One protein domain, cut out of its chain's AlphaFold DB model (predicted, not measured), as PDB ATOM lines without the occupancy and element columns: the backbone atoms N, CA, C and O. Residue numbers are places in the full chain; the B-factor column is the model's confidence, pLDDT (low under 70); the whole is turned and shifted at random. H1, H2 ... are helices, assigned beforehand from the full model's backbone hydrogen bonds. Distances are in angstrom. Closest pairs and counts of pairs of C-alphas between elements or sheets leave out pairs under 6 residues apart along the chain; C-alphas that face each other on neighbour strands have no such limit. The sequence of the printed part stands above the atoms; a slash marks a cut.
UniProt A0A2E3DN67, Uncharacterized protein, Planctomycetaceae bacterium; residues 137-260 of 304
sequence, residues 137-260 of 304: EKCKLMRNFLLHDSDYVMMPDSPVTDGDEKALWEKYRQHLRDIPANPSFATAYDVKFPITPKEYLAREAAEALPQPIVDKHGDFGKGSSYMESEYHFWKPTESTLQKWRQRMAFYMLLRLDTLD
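What this domain is: This is residues 137 to 260 of the 304 residues of an uncharacterized protein of Planctomycetaceae bacterium (UniProt A0A2E3DN67). The longest helix, H6, crosses H1, which lies side by side with H3; H4 meets H3, while residues 212 to 217 of H5 and residues 253 to 260 stick out. The 124 printed residues hold six named helices, H1 to H6 in order, and no named strand: all helix, only just compact, close to loose, radius of gyration of the C-alphas 16.1 A, spans 56 by 37 by 28 A.

Where its parts are: Find C-alpha 238 at (3.452, 1.975, 24.304); H6 runs 29.0 A to residue 258, with a kink of 41 degrees near 245. From C-alpha 137 at (5.440, -10.906, 30.264), H1 runs to 149, 18.1 A. H2 is 151 to 154, H3 163 to 181, 27.8 A, H4 197 to 205, H5 211 to 217.

How they stand to each other: H6 touches H1 with residues 248 to 251 alone, at a steep tilt of 66 degrees, the same way; closest C-alphas Phe 145 and Met 248, 6.5 A. H3, the hub, touches H1 at a shallow tilt of 17 degrees, opposite ways; closest C-alphas Arg 143 and Leu 176, 6.0 A. H3 touches H2, closest C-alphas Val 153 and Lys 166, 7.3 A, and H4, Leu 168 and Pro 197, 6.0 A. H5 touches no helix. Every O i to N i+4 pair is within hydrogen-bond range in H1 and H4; H3 has 13 of 15, H5 2 of 3, H6 15 of 17; H2 is too short for such a pair.

The domain as a whole: The printed part has no cut. The links H3 to H4 and H5 to H6 are long. Residues 161, 250 and 254 to 260 have pLDDT under 70.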
ATOM      1  N   GLU A 137       4.117 -10.461  30.710       83.75
ATOM      2  CA  GLU A 137       5.440 -10.906  30.264       83.75
ATOM      3  C   GLU A 137       6.342  -9.729  29.874       83.75
ATOM      4  O   GLU A 137       7.518  -9.710  30.239       83.75
ATOM      5  N   LYS A 138       5.794  -8.686  29.234       82.50
ATOM      6  CA  LYS A 138       6.546  -7.450  28.956       82.50
ATOM      7  C   LYS A 138       6.936  -6.729  30.247       82.50
ATOM      8  O   LYS A 138       8.075  -6.282  30.365       82.50
ATOM      9  N   CYS A 139       6.038  -6.659  31.232       86.12
ATOM     10  CA  CYS A 139       6.352  -6.082  32.543       86.12
ATOM     11  C   CYS A 139       7.439  -6.885  33.282       86.12
ATOM     12  O   CYS A 139       8.361  -6.292  33.842       86.12
ATOM     13  N   LYS A 140       7.393  -8.225  33.238       87.31
ATOM     14  CA  LYS A 140       8.439  -9.099  33.803       87.31
ATOM     15  C   LYS A 140       9.785  -8.902  33.107       87.31
ATOM     16  O   LYS A 140      10.807  -8.818  33.788       87.31
ATOM     17  N   LEU A 141       9.791  -8.810  31.776       85.25
ATOM     18  CA  LEU A 141      11.002  -8.554  30.998       85.25
ATOM     19  C   LEU A 141      11.612  -7.199  31.370       85.25
ATOM     20  O   LEU A 141      12.804  -7.137  31.656       85.25
ATOM     21  N   MET A 142      10.789  -6.150  31.452       86.62
ATOM     22  CA  MET A 142      11.218  -4.816  31.877       86.62
ATOM     23  C   MET A 142      11.819  -4.840  33.282       86.62
ATOM     24  O   MET A 142      12.919  -4.346  33.495       86.62
ATOM     25  N   ARG A 143      11.128  -5.464  34.241       90.50
ATOM     26  CA  ARG A 143      11.623  -5.627  35.611       90.50
ATOM     27  C   ARG A 143      12.996  -6.298  35.632       90.50
ATOM     28  O   ARG A 143      13.903  -5.802  36.291       90.50
ATOM     29  N   ASN A 144      13.149  -7.418  34.927       89.25
ATOM     30  CA  ASN A 144      14.417  -8.150  34.878       89.25
ATOM     31  C   ASN A 144      15.525  -7.311  34.237       89.25
ATOM     32  O   ASN A 144      16.638  -7.286  34.750       89.25
ATOM     33  N   PHE A 145      15.202  -6.596  33.159       88.31
ATOM     34  CA  PHE A 145      16.120  -5.675  32.506       88.31
ATOM     35  C   PHE A 145      16.586  -4.569  33.467       88.31
ATOM     36  O   PHE A 145      17.782  -4.350  33.597       88.31
ATOM     37  N   LEU A 146      15.674  -3.916  34.193       90.06
ATOM     38  CA  LEU A 146      16.007  -2.836  35.135       90.06
ATOM     39  C   LEU A 146      16.790  -3.337  36.364       90.06
ATOM     40  O   LEU A 146      17.686  -2.654  36.869       90.06
ATOM     41  N   LEU A 147      16.485  -4.546  36.848       91.19
ATOM     42  CA  LEU A 147      17.289  -5.211  37.877       91.19
ATOM     43  C   LEU A 147      18.703  -5.502  37.370       91.19
ATOM     44  O   LEU A 147      19.661  -5.322  38.107       91.19
ATOM     45  N   HIS A 148      18.858  -5.912  36.119       86.88
ATOM     46  CA  HIS A 148      20.180  -6.142  35.553       86.88
ATOM     47  C   HIS A 148      20.947  -4.830  35.320       86.88
ATOM     48  O   HIS A 148      22.114  -4.719  35.679       86.88
ATOM     49  N   ASP A 149      20.288  -3.806  34.776       87.25
ATOM     50  CA  ASP A 149      20.886  -2.487  34.524       87.25
ATOM     51  C   ASP A 149      21.397  -1.823  35.813       87.25
ATOM     52  O   ASP A 149      22.375  -1.088  35.794       87.25
ATOM     53  N   SER A 150      20.780  -2.131  36.957       90.50
ATOM     54  CA  SER A 150      21.198  -1.642  38.276       90.50
ATOM     55  C   SER A 150      22.160  -2.572  39.027       90.50
ATOM     56  O   SER A 150      22.497  -2.289  40.176       90.50
ATOM     57  N   ASP A 151      22.591  -3.686  38.429       88.00
ATOM     58  CA  ASP A 151      23.387  -4.700  39.131       88.00
ATOM     59  C   ASP A 151      24.807  -4.222  39.451       88.00
ATOM     60  O   ASP A 151      25.302  -4.445  40.554       88.00
ATOM     61  N   TYR A 152      25.411  -3.441  38.547       87.19
ATOM     62  CA  TYR A 152      26.752  -2.889  38.752       87.19
ATOM     63  C   TYR A 152      26.863  -2.019  40.010       87.19
ATOM     64  O   TYR A 152      27.938  -1.936  40.594       87.19
ATOM     65  N   VAL A 153      25.762  -1.393  40.450       87.69
ATOM     66  CA  VAL A 153      25.755  -0.522  41.634       87.69
ATOM     67  C   VAL A 153      25.881  -1.323  42.929       87.69
ATOM     68  O   VAL A 153      26.451  -0.835  43.903       87.69
ATOM     69  N   MET A 154      25.364  -2.552  42.930       85.00
ATOM     70  CA  MET A 154      25.373  -3.443  44.092       85.00
ATOM     71  C   MET A 154      26.721  -4.140  44.286       85.00
ATOM     72  O   MET A 154      26.962  -4.730  45.339       85.00
ATOM     73  N   MET A 155      27.607  -4.088  43.289       85.19
ATOM     74  CA  MET A 155      28.928  -4.687  43.401       85.19
ATOM     75  C   MET A 155      29.803  -3.913  44.404       85.19
ATOM     76  O   MET A 155      29.726  -2.682  44.472       85.19
ATOM     77  N   PRO A 156      30.674  -4.601  45.168       82.69
ATOM     78  CA  PRO A 156      31.597  -3.940  46.093       82.69
ATOM     79  C   PRO A 156      32.500  -2.904  45.412       82.69
ATOM     80  O   PRO A 156      32.778  -1.868  46.006       82.69
ATOM     81  N   ASP A 157      32.892  -3.168  44.160       81.44
ATOM     82  CA  ASP A 157      33.759  -2.322  43.323       81.44
ATOM     83  C   ASP A 157      32.984  -1.249  42.530       81.44
ATOM     84  O   ASP A 157      33.463  -0.674  41.555       81.44
ATOM     85  N   SER A 158      31.726  -0.999  42.903       83.06
ATOM     86  CA  SER A 158      30.921   0.045  42.277       83.06
ATOM     87  C   SER A 158      31.537   1.431  42.524       83.06
ATOM     88  O   SER A 158      31.882   1.748  43.664       83.06
ATOM     89  N   PRO A 159      31.583   2.311  41.503       79.88
ATOM     90  CA  PRO A 159      32.034   3.694  41.666       79.88
ATOM     91  C   PRO A 159      31.078   4.535  42.524       79.88
ATOM     92  O   PRO A 159      31.425   5.640  42.933       79.88
ATOM     93  N   VAL A 160      29.867   4.032  42.793       77.00
ATOM     94  CA  VAL A 160      28.940   4.637  43.750       77.00
ATOM     95  C   VAL A 160      29.441   4.284  45.146       77.00
ATOM     96  O   VAL A 160      29.150   3.209  45.660       77.00
ATOM     97  N   THR A 161      30.251   5.154  45.742       63.75
ATOM     98  CA  THR A 161      30.830   4.950  47.082       63.75
ATOM     99  C   THR A 161      29.978   5.521  48.209       63.75
ATOM    100  O   THR A 161      30.205   5.170  49.365       63.75
ATOM    101  N   ASP A 162      29.014   6.387  47.892       73.62
ATOM    102  CA  ASP A 162      28.149   7.013  48.889       73.62
ATOM    103  C   ASP A 162      27.117   6.012  49.434       73.62
ATOM    104  O   ASP A 162      26.380   5.373  48.674       73.62
ATOM    105  N   GLY A 163      27.088   5.854  50.759       74.00
ATOM    106  CA  GLY A 163      26.187   4.928  51.445       74.00
ATOM    107  C   GLY A 163      24.718   5.303  51.259       74.00
ATOM    108  O   GLY A 163      23.876   4.416  51.109       74.00
ATOM    109  N   ASP A 164      24.427   6.602  51.169       80.38
ATOM    110  CA  ASP A 164      23.065   7.099  50.986       80.38
ATOM    111  C   ASP A 164      22.553   6.810  49.566       80.38
ATOM    112  O   ASP A 164      21.418   6.361  49.387       80.38
ATOM    113  N   GLU A 165      23.402   6.955  48.539       84.44
ATOM    114  CA  GLU A 165      23.033   6.591  47.166       84.44
ATOM    115  C   GLU A 165      22.817   5.075  47.038       84.44
ATOM    116  O   GLU A 165      21.831   4.638  46.432       84.44
ATOM    117  N   LYS A 166      23.677   4.251  47.656       86.75
ATOM    118  CA  LYS A 166      23.486   2.791  47.673       86.75
ATOM    119  C   LYS A 166      22.155   2.395  48.309       86.75
ATOM    120  O   LYS A 166      21.443   1.574  47.728       86.75
ATOM    121  N   ALA A 167      21.769   3.019  49.421       90.19
ATOM    122  CA  ALA A 167      20.484   2.759  50.073       90.19
ATOM    123  C   ALA A 167      19.282   3.078  49.157       90.19
ATOM    124  O   ALA A 167      18.300   2.328  49.123       90.19
ATOM    125  N   LEU A 168      19.359   4.144  48.347       91.75
ATOM    126  CA  LEU A 168      18.327   4.453  47.346       91.75
ATOM    127  C   LEU A 168      18.239   3.368  46.263       91.75
ATOM    128  O   LEU A 168      17.137   2.974  45.871       91.75
ATOM    129  N   TRP A 169      19.378   2.855  45.794       92.69
ATOM    130  CA  TRP A 169      19.418   1.758  44.825       92.69
ATOM    131  C   TRP A 169      18.910   0.433  45.401       92.69
ATOM    132  O   TRP A 169      18.256  -0.334  44.688       92.69
ATOM    133  N   GLU A 170      19.149   0.159  46.682       92.75
ATOM    134  CA  GLU A 170      18.569  -0.994  47.376       92.75
ATOM    135  C   GLU A 170      17.041  -0.881  47.438       92.75
ATOM    136  O   GLU A 170      16.344  -1.814  47.024       92.75
ATOM    137  N   LYS A 171      16.512   0.289  47.833       93.75
ATOM    138  CA  LYS A 171      15.064   0.580  47.829       93.75
ATOM    139  C   LYS A 171      14.467   0.426  46.424       93.75
ATOM    140  O   LYS A 171      13.415  -0.194  46.263       93.75
ATOM    141  N   TYR A 172      15.166   0.918  45.398       95.12
ATOM    142  CA  TYR A 172      14.800   0.761  43.986       95.12
ATOM    143  C   TYR A 172      14.650  -0.702  43.573       95.12
ATOM    144  O   TYR A 172      13.592  -1.111  43.090       95.12
ATOM    145  N   ARG A 173      15.684  -1.515  43.797       94.88
ATOM    146  CA  ARG A 173      15.677  -2.935  43.419       94.88
ATOM    147  C   ARG A 173      14.641  -3.728  44.200       94.88
ATOM    148  O   ARG A 173      14.019  -4.620  43.623       94.88
ATOM    149  N   GLN A 174      14.448  -3.415  45.480       94.44
ATOM    150  CA  GLN A 174      13.428  -4.070  46.289       94.44
ATOM    151  C   GLN A 174      12.035  -3.816  45.708       94.44
ATOM    152  O   GLN A 174      11.324  -4.769  45.398       94.44
ATOM    153  N   HIS A 175      11.713  -2.559  45.393       93.31
ATOM    154  CA  HIS A 175      10.435  -2.218  44.771       93.31
ATOM    155  C   HIS A 175      10.211  -2.958  43.443       93.31
ATOM    156  O   HIS A 175       9.128  -3.484  43.208       93.31
ATOM    157  N   LEU A 176      11.237  -3.065  42.584       94.12
ATOM    158  CA  LEU A 176      11.140  -3.828  41.332       94.12
ATOM    159  C   LEU A 176      10.832  -5.313  41.565       94.12
ATOM    160  O   LEU A 176      10.060  -5.906  40.807       94.12
ATOM    161  N   ARG A 177      11.437  -5.933  42.585       92.94
ATOM    162  CA  ARG A 177      11.181  -7.340  42.934       92.94
ATOM    163  C   ARG A 177       9.773  -7.550  43.473       92.94
ATOM    164  O   ARG A 177       9.202  -8.600  43.191       92.94
ATOM    165  N   ASP A 178       9.220  -6.552  44.154       92.69
ATOM    166  CA  ASP A 178       7.900  -6.616  44.782       92.69
ATOM    167  C   ASP A 178       6.742  -6.385  43.793       92.69
ATOM    168  O   ASP A 178       5.608  -6.756  44.089       92.69
ATOM    169  N   ILE A 179       7.012  -5.864  42.584       89.06
ATOM    170  CA  ILE A 179       5.999  -5.634  41.529       89.06
ATOM    171  C   ILE A 179       5.038  -6.824  41.320       89.06
ATOM    172  O   ILE A 179       3.832  -6.592  41.287       89.06
ATOM    173  N   PRO A 180       5.490  -8.087  41.176       84.06
ATOM    174  CA  PRO A 180       4.597  -9.220  40.922       84.06
ATOM    175  C   PRO A 180       3.715  -9.593  42.112       84.06
ATOM    176  O   PRO A 180       2.699 -10.251  41.920       84.06
ATOM    177  N   ALA A 181       4.137  -9.242  43.328       82.75
ATOM    178  CA  ALA A 181       3.429  -9.563  44.561       82.75
ATOM    179  C   ALA A 181       2.498  -8.426  45.007       82.75
ATOM    180  O   ALA A 181       1.806  -8.567  46.012       82.75
ATOM    181  N   ASN A 182       2.479  -7.302  44.283       84.12
ATOM    182  CA  ASN A 182       1.701  -6.137  44.663       84.12
ATOM    183  C   ASN A 182       0.212  -6.327  44.297       84.12
ATOM    184  O   ASN A 182      -0.129  -6.338  43.111       84.12
ATOM    185  N   PRO A 183      -0.695  -6.424  45.291       78.81
ATOM    186  CA  PRO A 183      -2.117  -6.658  45.047       78.81
ATOM    187  C   PRO A 183      -2.827  -5.459  44.400       78.81
ATOM    188  O   PRO A 183      -3.944  -5.604  43.914       78.81
ATOM    189  N   SER A 184      -2.208  -4.273  44.384       82.06
ATOM    190  CA  SER A 184      -2.775  -3.074  43.761       82.06
ATOM    191  C   SER A 184      -2.702  -3.087  42.230       82.06
ATOM    192  O   SER A 184      -3.333  -2.242  41.596       82.06
ATOM    193  N   PHE A 185      -1.956  -4.014  41.621       84.88
ATOM    194  CA  PHE A 185      -1.848  -4.125  40.165       84.88
ATOM    195  C   PHE A 185      -2.813  -5.190  39.632       84.88
ATOM    196  O   PHE A 185      -2.479  -6.371  39.561       84.88
ATOM    197  N   ALA A 186      -4.021  -4.769  39.243       83.19
ATOM    198  CA  ALA A 186      -5.024  -5.664  38.663       83.19
ATOM    199  C   ALA A 186      -4.674  -6.057  37.218       83.19
ATOM    200  O   ALA A 186      -4.890  -7.196  36.800       83.19
ATOM    201  N   THR A 187      -4.108  -5.123  36.454       85.44
ATOM    202  CA  THR A 187      -3.706  -5.316  35.059       85.44
ATOM    203  C   THR A 187      -2.250  -4.907  34.834       85.44
ATOM    204  O   THR A 187      -1.660  -4.167  35.621       85.44
ATOM    205  N   ALA A 188      -1.660  -5.340  33.714       85.56
ATOM    206  CA  ALA A 188      -0.295  -4.950  33.355       85.56
ATOM    207  C   ALA A 188      -0.130  -3.420  33.211       85.56
ATOM    208  O   ALA A 188       0.955  -2.901  33.466       85.56
ATOM    209  N   TYR A 189      -1.203  -2.698  32.862       85.56
ATOM    210  CA  TYR A 189      -1.232  -1.233  32.734       85.56
ATOM    211  C   TYR A 189      -1.168  -0.490  34.073       85.56
ATOM    212  O   TYR A 189      -0.800   0.687  34.111       85.56
ATOM    213  N   ASP A 190      -1.504  -1.168  35.170       88.62
ATOM    214  CA  ASP A 190      -1.476  -0.580  36.508       88.62
ATOM    215  C   ASP A 190      -0.068  -0.564  37.103       88.62
ATOM    216  O   ASP A 190       0.193   0.194  38.040       88.62
ATOM    217  N   VAL A 191       0.848  -1.362  36.540       90.38
ATOM    218  CA  VAL A 191       2.227  -1.476  37.010       90.38
ATOM    219  C   VAL A 191       2.916  -0.116  36.937       90.38
ATOM    220  O   VAL A 191       3.043   0.496  35.876       90.38
ATOM    221  N   LYS A 192       3.406   0.342  38.088       91.31
ATOM    222  CA  LYS A 192       4.204   1.559  38.222       91.31
ATOM    223  C   LYS A 192       5.655   1.169  38.495       91.31
ATOM    224  O   LYS A 192       5.938   0.490  39.477       91.31
ATOM    225  N   PHE A 193       6.569   1.589  37.628       91.88
ATOM    226  CA  PHE A 193       8.004   1.411  37.824       91.88
ATOM    227  C   PHE A 193       8.593   2.669  38.467       91.88
ATOM    228  O   PHE A 193       8.267   3.771  38.031       91.88
ATOM    229  N   PRO A 194       9.466   2.549  39.475       94.12
ATOM    230  CA  PRO A 194      10.144   3.708  40.034       94.12
ATOM    231  C   PRO A 194      11.120   4.318  39.017       94.12
ATOM    232  O   PRO A 194      11.692   3.617  38.174       94.12
ATOM    233  N   ILE A 195      11.324   5.634  39.092       92.38
ATOM    234  CA  ILE A 195      12.436   6.301  38.400       92.38
ATOM    235  C   ILE A 195      13.760   5.864  39.029       92.38
ATOM    236  O   ILE A 195      13.809   5.515  40.210       92.38
ATOM    237  N   THR A 196      14.843   5.875  38.256       91.81
ATOM    238  CA  THR A 196      16.158   5.490  38.793       91.81
ATOM    239  C   THR A 196      16.633   6.492  39.858       91.81
ATOM    240  O   THR A 196      16.334   7.683  39.735       91.81
ATOM    241  N   PRO A 197      17.408   6.068  40.875       91.94
ATOM    242  CA  PRO A 197      17.974   6.986  41.866       91.94
ATOM    243  C   PRO A 197      18.789   8.133  41.256       91.94
ATOM    244  O   PRO A 197      18.675   9.267  41.707       91.94
ATOM    245  N   LYS A 198      19.526   7.884  40.164       89.25
ATOM    246  CA  LYS A 198      20.231   8.938  39.411       89.25
ATOM    247  C   LYS A 198      19.289  10.011  38.878       89.25
ATOM    248  O   LYS A 198      19.596  11.195  38.952       89.25
ATOM    249  N   GLU A 199      18.146   9.603  38.333       88.44
ATOM    250  CA  GLU A 199      17.142  10.541  37.837       88.44
ATOM    251  C   GLU A 199      16.481  11.314  38.982       88.44
ATOM    252  O   GLU A 199      16.272  12.515  38.856       88.44
ATOM    253  N   TYR A 200      16.207  10.654  40.110       89.94
ATOM    254  CA  TYR A 200      15.706  11.320  41.312       89.94
ATOM    255  C   TYR A 200      16.677  12.401  41.813       89.94
ATOM    256  O   TYR A 200      16.284  13.557  41.943       89.94
ATOM    257  N   LEU A 201      17.955  12.060  41.999       88.31
ATOM    258  CA  LEU A 201      18.982  13.006  42.447       88.31
ATOM    259  C   LEU A 201      19.165  14.169  41.463       88.31
ATOM    260  O   LEU A 201      19.316  15.314  41.880       88.31
ATOM    261  N   ALA A 202      19.089  13.904  40.156       87.81
ATOM    262  CA  ALA A 202      19.139  14.952  39.141       87.81
ATOM    263  C   ALA A 202      17.942  15.916  39.225       87.81
ATOM    264  O   ALA A 202      18.109  17.111  38.997       87.81
ATOM    265  N   ARG A 203      16.742  15.420  39.561       87.12
ATOM    266  CA  ARG A 203      15.543  16.256  39.754       87.12
ATOM    267  C   ARG A 203      15.621  17.090  41.030       87.12
ATOM    268  O   ARG A 203      15.262  18.263  40.996       87.12
ATOM    269  N   GLU A 204      16.123  16.510  42.116       85.50
ATOM    270  CA  GLU A 204      16.348  17.236  43.371       85.50
ATOM    271  C   GLU A 204      17.387  18.351  43.188       85.50
ATOM    272  O   GLU A 204      17.175  19.477  43.638       85.50
ATOM    273  N   ALA A 205      18.472  18.069  42.457       85.62
ATOM    274  CA  ALA A 205      19.536  19.030  42.174       85.62
ATOM    275  C   ALA A 205      19.160  20.103  41.134       85.62
ATOM    276  O   ALA A 205      19.819  21.141  41.066       85.62
ATOM    277  N   ALA A 206      18.138  19.869  40.305       83.38
ATOM    278  CA  ALA A 206      17.698  20.834  39.302       83.38
ATOM    279  C   ALA A 206      17.172  22.121  39.955       83.38
ATOM    280  O   ALA A 206      16.701  22.119  41.092       83.38
ATOM    281  N   GLU A 207      17.198  23.241  39.234       79.44
ATOM    282  CA  GLU A 207      16.610  24.494  39.720       79.44
ATOM    283  C   GLU A 207      15.090  24.369  39.930       79.44
ATOM    284  O   GLU A 207      14.432  23.444  39.442       79.44
ATOM    285  N   ALA A 208      14.513  25.251  40.749       76.12
ATOM    286  CA  ALA A 208      13.064  25.276  40.934       76.12
ATOM    287  C   ALA A 208      12.381  25.646  39.612       76.12
ATOM    288  O   ALA A 208      12.766  26.610  38.950       76.12
ATOM    289  N   LEU A 209      11.368  24.872  39.226       74.94
ATOM    290  CA  LEU A 209      10.604  25.169  38.024       74.94
ATOM    291  C   LEU A 209       9.816  26.476  38.211       74.94
ATOM    292  O   LEU A 209       9.331  26.744  39.312       74.94
ATOM    293  N   PRO A 210       9.641  27.281  37.148       77.12
ATOM    294  CA  PRO A 210       8.778  28.454  37.193       77.12
ATOM    295  C   PRO A 210       7.368  28.100  37.685       77.12
ATOM    296  O   PRO A 210       6.761  27.146  37.192       77.12
ATOM    297  N   GLN A 211       6.818  28.914  38.592       76.31
ATOM    298  CA  GLN A 211       5.505  28.688  39.214       76.31
ATOM    299  C   GLN A 211       4.368  28.348  38.224       76.31
ATOM    300  O   GLN A 211       3.639  27.397  38.487       76.31
ATOM    301  N   PRO A 212       4.251  28.990  37.039       79.06
ATOM    302  CA  PRO A 212       3.191  28.658  36.080       79.06
ATOM    303  C   PRO A 212       3.241  27.215  35.552       79.06
ATOM    304  O   PRO A 212       2.230  26.678  35.102       79.06
ATOM    305  N   ILE A 213       4.424  26.593  35.557       74.00
ATOM    306  CA  ILE A 213       4.614  25.199  35.143       74.00
ATOM    307  C   ILE A 213       4.225  24.267  36.288       74.00
ATOM    308  O   ILE A 213       3.532  23.281  36.047       74.00
ATOM    309  N   VAL A 214       4.618  24.609  37.517       77.56
ATOM    310  CA  VAL A 214       4.274  23.852  38.730       77.56
ATOM    311  C   VAL A 214       2.761  23.801  38.924       77.56
ATOM    312  O   VAL A 214       2.208  22.726  39.139       77.56
ATOM    313  N   ASP A 215       2.070  24.925  38.732       78.62
ATOM    314  CA  ASP A 215       0.611  24.996  38.868       78.62
ATOM    315  C   ASP A 215      -0.121  24.114  37.838       78.62
ATOM    316  O   ASP A 215      -1.220  23.623  38.095       78.62
ATOM    317  N   LYS A 216       0.483  23.894  36.661       77.25
ATOM    318  CA  LYS A 216      -0.120  23.134  35.556       77.25
ATOM    319  C   LYS A 216       0.258  21.649  35.546       77.25
ATOM    320  O   LYS A 216      -0.542  20.824  35.107       77.25
ATOM    321  N   HIS A 217       1.478  21.312  35.957       73.25
ATOM    322  CA  HIS A 217       2.069  19.979  35.782       73.25
ATOM    323  C   HIS A 217       2.599  19.351  37.079       73.25
ATOM    324  O   HIS A 217       3.058  18.210  37.047       73.25
ATOM    325  N   GLY A 218       2.503  20.058  38.208       78.19
ATOM    326  CA  GLY A 218       3.060  19.645  39.490       78.19
ATOM    327  C   GLY A 218       4.543  19.984  39.643       78.19
ATOM    328  O   GLY A 218       5.212  20.450  38.721       78.19
ATOM    329  N   ASP A 219       5.064  19.729  40.838       77.88
ATOM    330  CA  ASP A 219       6.466  19.941  41.220       77.88
ATOM    331  C   ASP A 219       7.395  18.780  40.814       77.88
ATOM    332  O   ASP A 219       8.579  18.785  41.145       77.88
ATOM    333  N   PHE A 220       6.863  17.781  40.100       80.00
ATOM    334  CA  PHE A 220       7.561  16.558  39.694       80.00
ATOM    335  C   PHE A 220       8.173  15.759  40.860       80.00
ATOM    336  O   PHE A 220       9.113  14.986  40.650       80.00
ATOM    337  N   GLY A 221       7.600  15.892  42.062       78.50
ATOM    338  CA  GLY A 221       8.030  15.186  43.270       78.50
ATOM    339  C   GLY A 221       9.168  15.873  44.021       78.50
ATOM    340  O   GLY A 221       9.688  15.300  44.977       78.50
ATOM    341  N   LYS A 222       9.541  17.091  43.616       79.75
ATOM    342  CA  LYS A 222      10.655  17.821  44.211       79.75
ATOM    343  C   LYS A 222      10.426  18.106  45.697       79.75
ATOM    344  O   LYS A 222       9.371  18.600  46.084       79.75
ATOM    345  N   GLY A 223      11.424  17.817  46.530       80.50
ATOM    346  CA  GLY A 223      11.352  17.999  47.985       80.50
ATOM    347  C   GLY A 223      10.586  16.897  48.723       80.50
ATOM    348  O   GLY A 223      10.488  16.940  49.949       80.50
ATOM    349  N   SER A 224      10.066  15.895  48.007       86.06
ATOM    350  CA  SER A 224       9.556  14.663  48.611       86.06
ATOM    351  C   SER A 224      10.664  13.615  48.695       86.06
ATOM    352  O   SER A 224      11.495  13.478  47.795       86.06
ATOM    353  N   SER A 225      10.645  12.802  49.751       89.56
ATOM    354  CA  SER A 225      11.563  11.666  49.858       89.56
ATOM    355  C   SER A 225      11.328  10.657  48.724       89.56
ATOM    356  O   SER A 225      10.214  10.485  48.216       89.56
ATOM    357  N   TYR A 226      12.391   9.963  48.317       90.88
ATOM    358  CA  TYR A 226      12.348   9.015  47.206       90.88
ATOM    359  C   TYR A 226      11.240   7.958  47.373       90.88
ATOM    360  O   TYR A 226      11.142   7.299  48.412       90.88
ATOM    361  N   MET A 227      10.438   7.775  46.315       88.25
ATOM    362  CA  MET A 227       9.245   6.908  46.241       88.25
ATOM    363  C   MET A 227       8.017   7.312  47.076       88.25
ATOM    364  O   MET A 227       7.042   6.569  47.072       88.25
ATOM    365  N   GLU A 228       8.011   8.471  47.739       88.81
ATOM    366  CA  GLU A 228       6.816   8.950  48.466       88.81
ATOM    367  C   GLU A 228       5.809   9.675  47.552       88.81
ATOM    368  O   GLU A 228       4.614   9.710  47.830       88.81
ATOM    369  N   SER A 229       6.281  10.248  46.439       89.06
ATOM    370  CA  SER A 229       5.454  10.974  45.470       89.06
ATOM    371  C   SER A 229       5.087  10.109  44.263       89.06
ATOM    372  O   SER A 229       5.886   9.291  43.802       89.06
ATOM    373  N   GLU A 230       3.909  10.339  43.675       87.31
ATOM    374  CA  GLU A 230       3.497   9.680  42.428       87.31
ATOM    375  C   GLU A 230       4.441  10.009  41.256       87.31
ATOM    376  O   GLU A 230       4.662   9.168  40.385       87.31
ATOM    377  N   TYR A 231       5.080  11.183  41.276       87.06
ATOM    378  CA  TYR A 231       6.046  11.602  40.254       87.06
ATOM    379  C   TYR A 231       7.374  10.828  40.293       87.06
ATOM    380  O   TYR A 231       8.168  10.916  39.349       87.06
ATOM    381  N   HIS A 232       7.614  10.051  41.355       90.50
ATOM    382  CA  HIS A 232       8.750   9.130  41.458       90.50
ATOM    383  C   HIS A 232       8.508   7.808  40.722       90.50
ATOM    384  O   HIS A 232       9.370   6.929  40.743       90.50
ATOM    385  N   PHE A 233       7.366   7.669  40.045       91.88
ATOM    386  CA  PHE A 233       7.015   6.491  39.275       91.88
ATOM    387  C   PHE A 233       6.631   6.845  37.839       91.88
ATOM    388  O   PHE A 233       6.130   7.926  37.540       91.88
ATOM    389  N   TRP A 234       6.829   5.892  36.939       89.69
ATOM    390  CA  TRP A 234       6.372   5.944  35.560       89.69
ATOM    391  C   TRP A 234       5.593   4.675  35.223       89.69
ATOM    392  O   TRP A 234       5.835   3.597  35.770       89.69
ATOM    393  N   LYS A 235       4.631   4.807  34.310       88.88
ATOM    394  CA  LYS A 235       3.849   3.678  33.802       88.88
ATOM    395  C   LYS A 235       4.391   3.237  32.443       88.88
ATOM    396  O   LYS A 235       4.750   4.096  31.631       88.88
ATOM    397  N   PRO A 236       4.439   1.929  32.156       83.00
ATOM    398  CA  PRO A 236       4.821   1.427  30.846       83.00
ATOM    399  C   PRO A 236       3.733   1.780  29.823       83.00
ATOM    400  O   PRO A 236       2.739   1.083  29.668       83.00
ATOM    401  N   THR A 237       3.916   2.887  29.111       81.19
ATOM    402  CA  THR A 237       3.118   3.216  27.922       81.19
ATOM    403  C   THR A 237       3.716   2.557  26.683       81.19
ATOM    404  O   THR A 237       4.893   2.192  26.675       81.19
ATOM    405  N   GLU A 238       2.950   2.467  25.595       73.69
ATOM    406  CA  GLU A 238       3.452   1.975  24.304       73.69
ATOM    407  C   GLU A 238       4.706   2.740  23.842       73.69
ATOM    408  O   GLU A 238       5.721   2.136  23.490       73.69
ATOM    409  N   SER A 239       4.685   4.072  23.954       77.38
ATOM    410  CA  SER A 239       5.826   4.931  23.617       77.38
ATOM    411  C   SER A 239       7.059   4.650  24.481       77.38
ATOM    412  O   SER A 239       8.190   4.672  23.993       77.38
ATOM    413  N   THR A 240       6.860   4.343  25.762       75.94
ATOM    414  CA  THR A 240       7.947   4.016  26.687       75.94
ATOM    415  C   THR A 240       8.508   2.628  26.382       75.94
ATOM    416  O   THR A 240       9.720   2.471  26.250       75.94
ATOM    417  N   LEU A 241       7.649   1.631  26.155       72.56
ATOM    418  CA  LEU A 241       8.056   0.290  25.731       72.56
ATOM    419  C   LEU A 241       8.843   0.311  24.421       72.56
ATOM    420  O   LEU A 241       9.810  -0.434  24.290       72.56
ATOM    421  N   GLN A 242       8.465   1.160  23.461       76.38
ATOM    422  CA  GLN A 242       9.199   1.304  22.206       76.38
ATOM    423  C   GLN A 242      10.622   1.822  22.438       76.38
ATOM    424  O   GLN A 242      11.564   1.247  21.892       76.38
ATOM    425  N   LYS A 243      10.801   2.838  23.299       77.50
ATOM    426  CA  LYS A 243      12.134   3.341  23.686       77.50
ATOM    427  C   LYS A 243      12.988   2.250  24.331       77.50
ATOM    428  O   LYS A 243      14.174   2.128  24.036       77.50
ATOM    429  N   TRP A 244      12.384   1.426  25.183       72.88
ATOM    430  CA  TRP A 244      13.086   0.340  25.862       72.88
ATOM    431  C   TRP A 244      13.275  -0.911  24.997       72.88
ATOM    432  O   TRP A 244      14.146  -1.718  25.306       72.88
ATOM    433  N   ARG A 245      12.520  -1.086  23.904       75.06
ATOM    434  CA  ARG A 245      12.552  -2.295  23.060       75.06
ATOM    435  C   ARG A 245      13.955  -2.604  22.549       75.06
ATOM    436  O   ARG A 245      14.372  -3.751  22.617       75.06
ATOM    437  N   GLN A 246      14.688  -1.596  22.081       75.62
ATOM    438  CA  GLN A 246      16.055  -1.778  21.582       75.62
ATOM    439  C   GLN A 246      17.016  -2.210  22.699       75.62
ATOM    440  O   GLN A 246      17.795  -3.139  22.514       75.62
ATOM    441  N   ARG A 247      16.907  -1.592  23.882       74.19
ATOM    442  CA  ARG A 247      17.727  -1.935  25.055       74.19
ATOM    443  C   ARG A 247      17.417  -3.338  25.578       74.19
ATOM    444  O   ARG A 247      18.333  -4.105  25.852       74.19
ATOM    445  N   MET A 248      16.137  -3.700  25.645       74.38
ATOM    446  CA  MET A 248      15.697  -5.041  26.035       74.38
ATOM    447  C   MET A 248      16.104  -6.100  25.004       74.38
ATOM    448  O   MET A 248      16.508  -7.190  25.391       74.38
ATOM    449  N   ALA A 249      16.036  -5.793  23.705       74.69
ATOM    450  CA  ALA A 249      16.499  -6.693  22.651       74.69
ATOM    451  C   ALA A 249      18.007  -6.944  22.760       74.69
ATOM    452  O   ALA A 249      18.430  -8.095  22.712       74.69
ATOM    453  N   PHE A 250      18.798  -5.890  22.985       69.81
ATOM    454  CA  PHE A 250      20.236  -6.005  23.229       69.81
ATOM    455  C   PHE A 250      20.546  -6.822  24.492       69.81
ATOM    456  O   PHE A 250      21.437  -7.663  24.481       69.81
ATOM    457  N   TYR A 251      19.760  -6.648  25.559       70.38
ATOM    458  CA  TYR A 251      19.856  -7.483  26.756       70.38
ATOM    459  C   TYR A 251      19.542  -8.957  26.475       70.38
ATOM    460  O   TYR A 251      20.281  -9.830  26.919       70.38
ATOM    461  N   MET A 252      18.473  -9.258  25.730       70.81
ATOM    462  CA  MET A 252      18.170 -10.644  25.360       70.81
ATOM    463  C   MET A 252      19.282 -11.245  24.498       70.81
ATOM    464  O   MET A 252      19.661 -12.381  24.736       70.81
ATOM    465  N   LEU A 253      19.840 -10.471  23.566       71.69
ATOM    466  CA  LEU A 253      21.021 -10.831  22.776       71.69
ATOM    467  C   LEU A 253      22.213 -11.214  23.665       71.69
ATOM    468  O   LEU A 253      22.696 -12.334  23.575       71.69
ATOM    469  N   LEU A 254      22.634 -10.321  24.564       69.56
ATOM    470  CA  LEU A 254      23.736 -10.561  25.509       69.56
ATOM    471  C   LEU A 254      23.481 -11.770  26.415       69.56
ATOM    472  O   LEU A 254      24.394 -12.520  26.750       69.56
ATOM    473  N   ARG A 255      22.229 -11.969  26.834       64.38
ATOM    474  CA  ARG A 255      21.863 -13.112  27.668       64.38
ATOM    475  C   ARG A 255      21.903 -14.427  26.890       64.38
ATOM    476  O   ARG A 255      22.283 -15.439  27.455       64.38
ATOM    477  N   LEU A 256      21.500 -14.423  25.622       60.69
ATOM    478  CA  LEU A 256      21.602 -15.602  24.757       60.69
ATOM    479  C   LEU A 256      23.060 -15.936  24.430       60.69
ATOM    480  O   LEU A 256      23.366 -17.100  24.246       60.69
ATOM    481  N   ASP A 257      23.946 -14.942  24.396       55.38
ATOM    482  CA  ASP A 257      25.390 -15.146  24.204       55.38
ATOM    483  C   ASP A 257      26.084 -15.696  25.468       55.38
ATOM    484  O   ASP A 257      27.101 -16.374  25.398       55.38
ATOM    485  N   THR A 258      25.520 -15.430  26.653       56.53
ATOM    486  CA  THR A 258      26.062 -15.891  27.949       56.53
ATOM    487  C   THR A 258      25.417 -17.179  28.467       56.53
ATOM    488  O   THR A 258      25.915 -17.777  29.423       56.53
ATOM    489  N   LEU A 259      24.314 -17.617  27.856       44.53
ATOM    490  CA  LEU A 259      23.687 -18.913  28.086       44.53
ATOM    491  C   LEU A 259      24.181 -19.861  26.991       44.53
ATOM    492  O   LEU A 259      23.767 -19.691  25.856       44.53
ATOM    493  N   ASP A 260      25.045 -20.808  27.364       46.75
ATOM    494  CA  ASP A 260      25.374 -22.081  26.693       46.75
ATOM    495  C   ASP A 260      25.018 -22.182  25.187       46.75
ATOM    496  O   ASP A 260      23.837 -22.139  24.836       46.75
TER     497      ASP A 260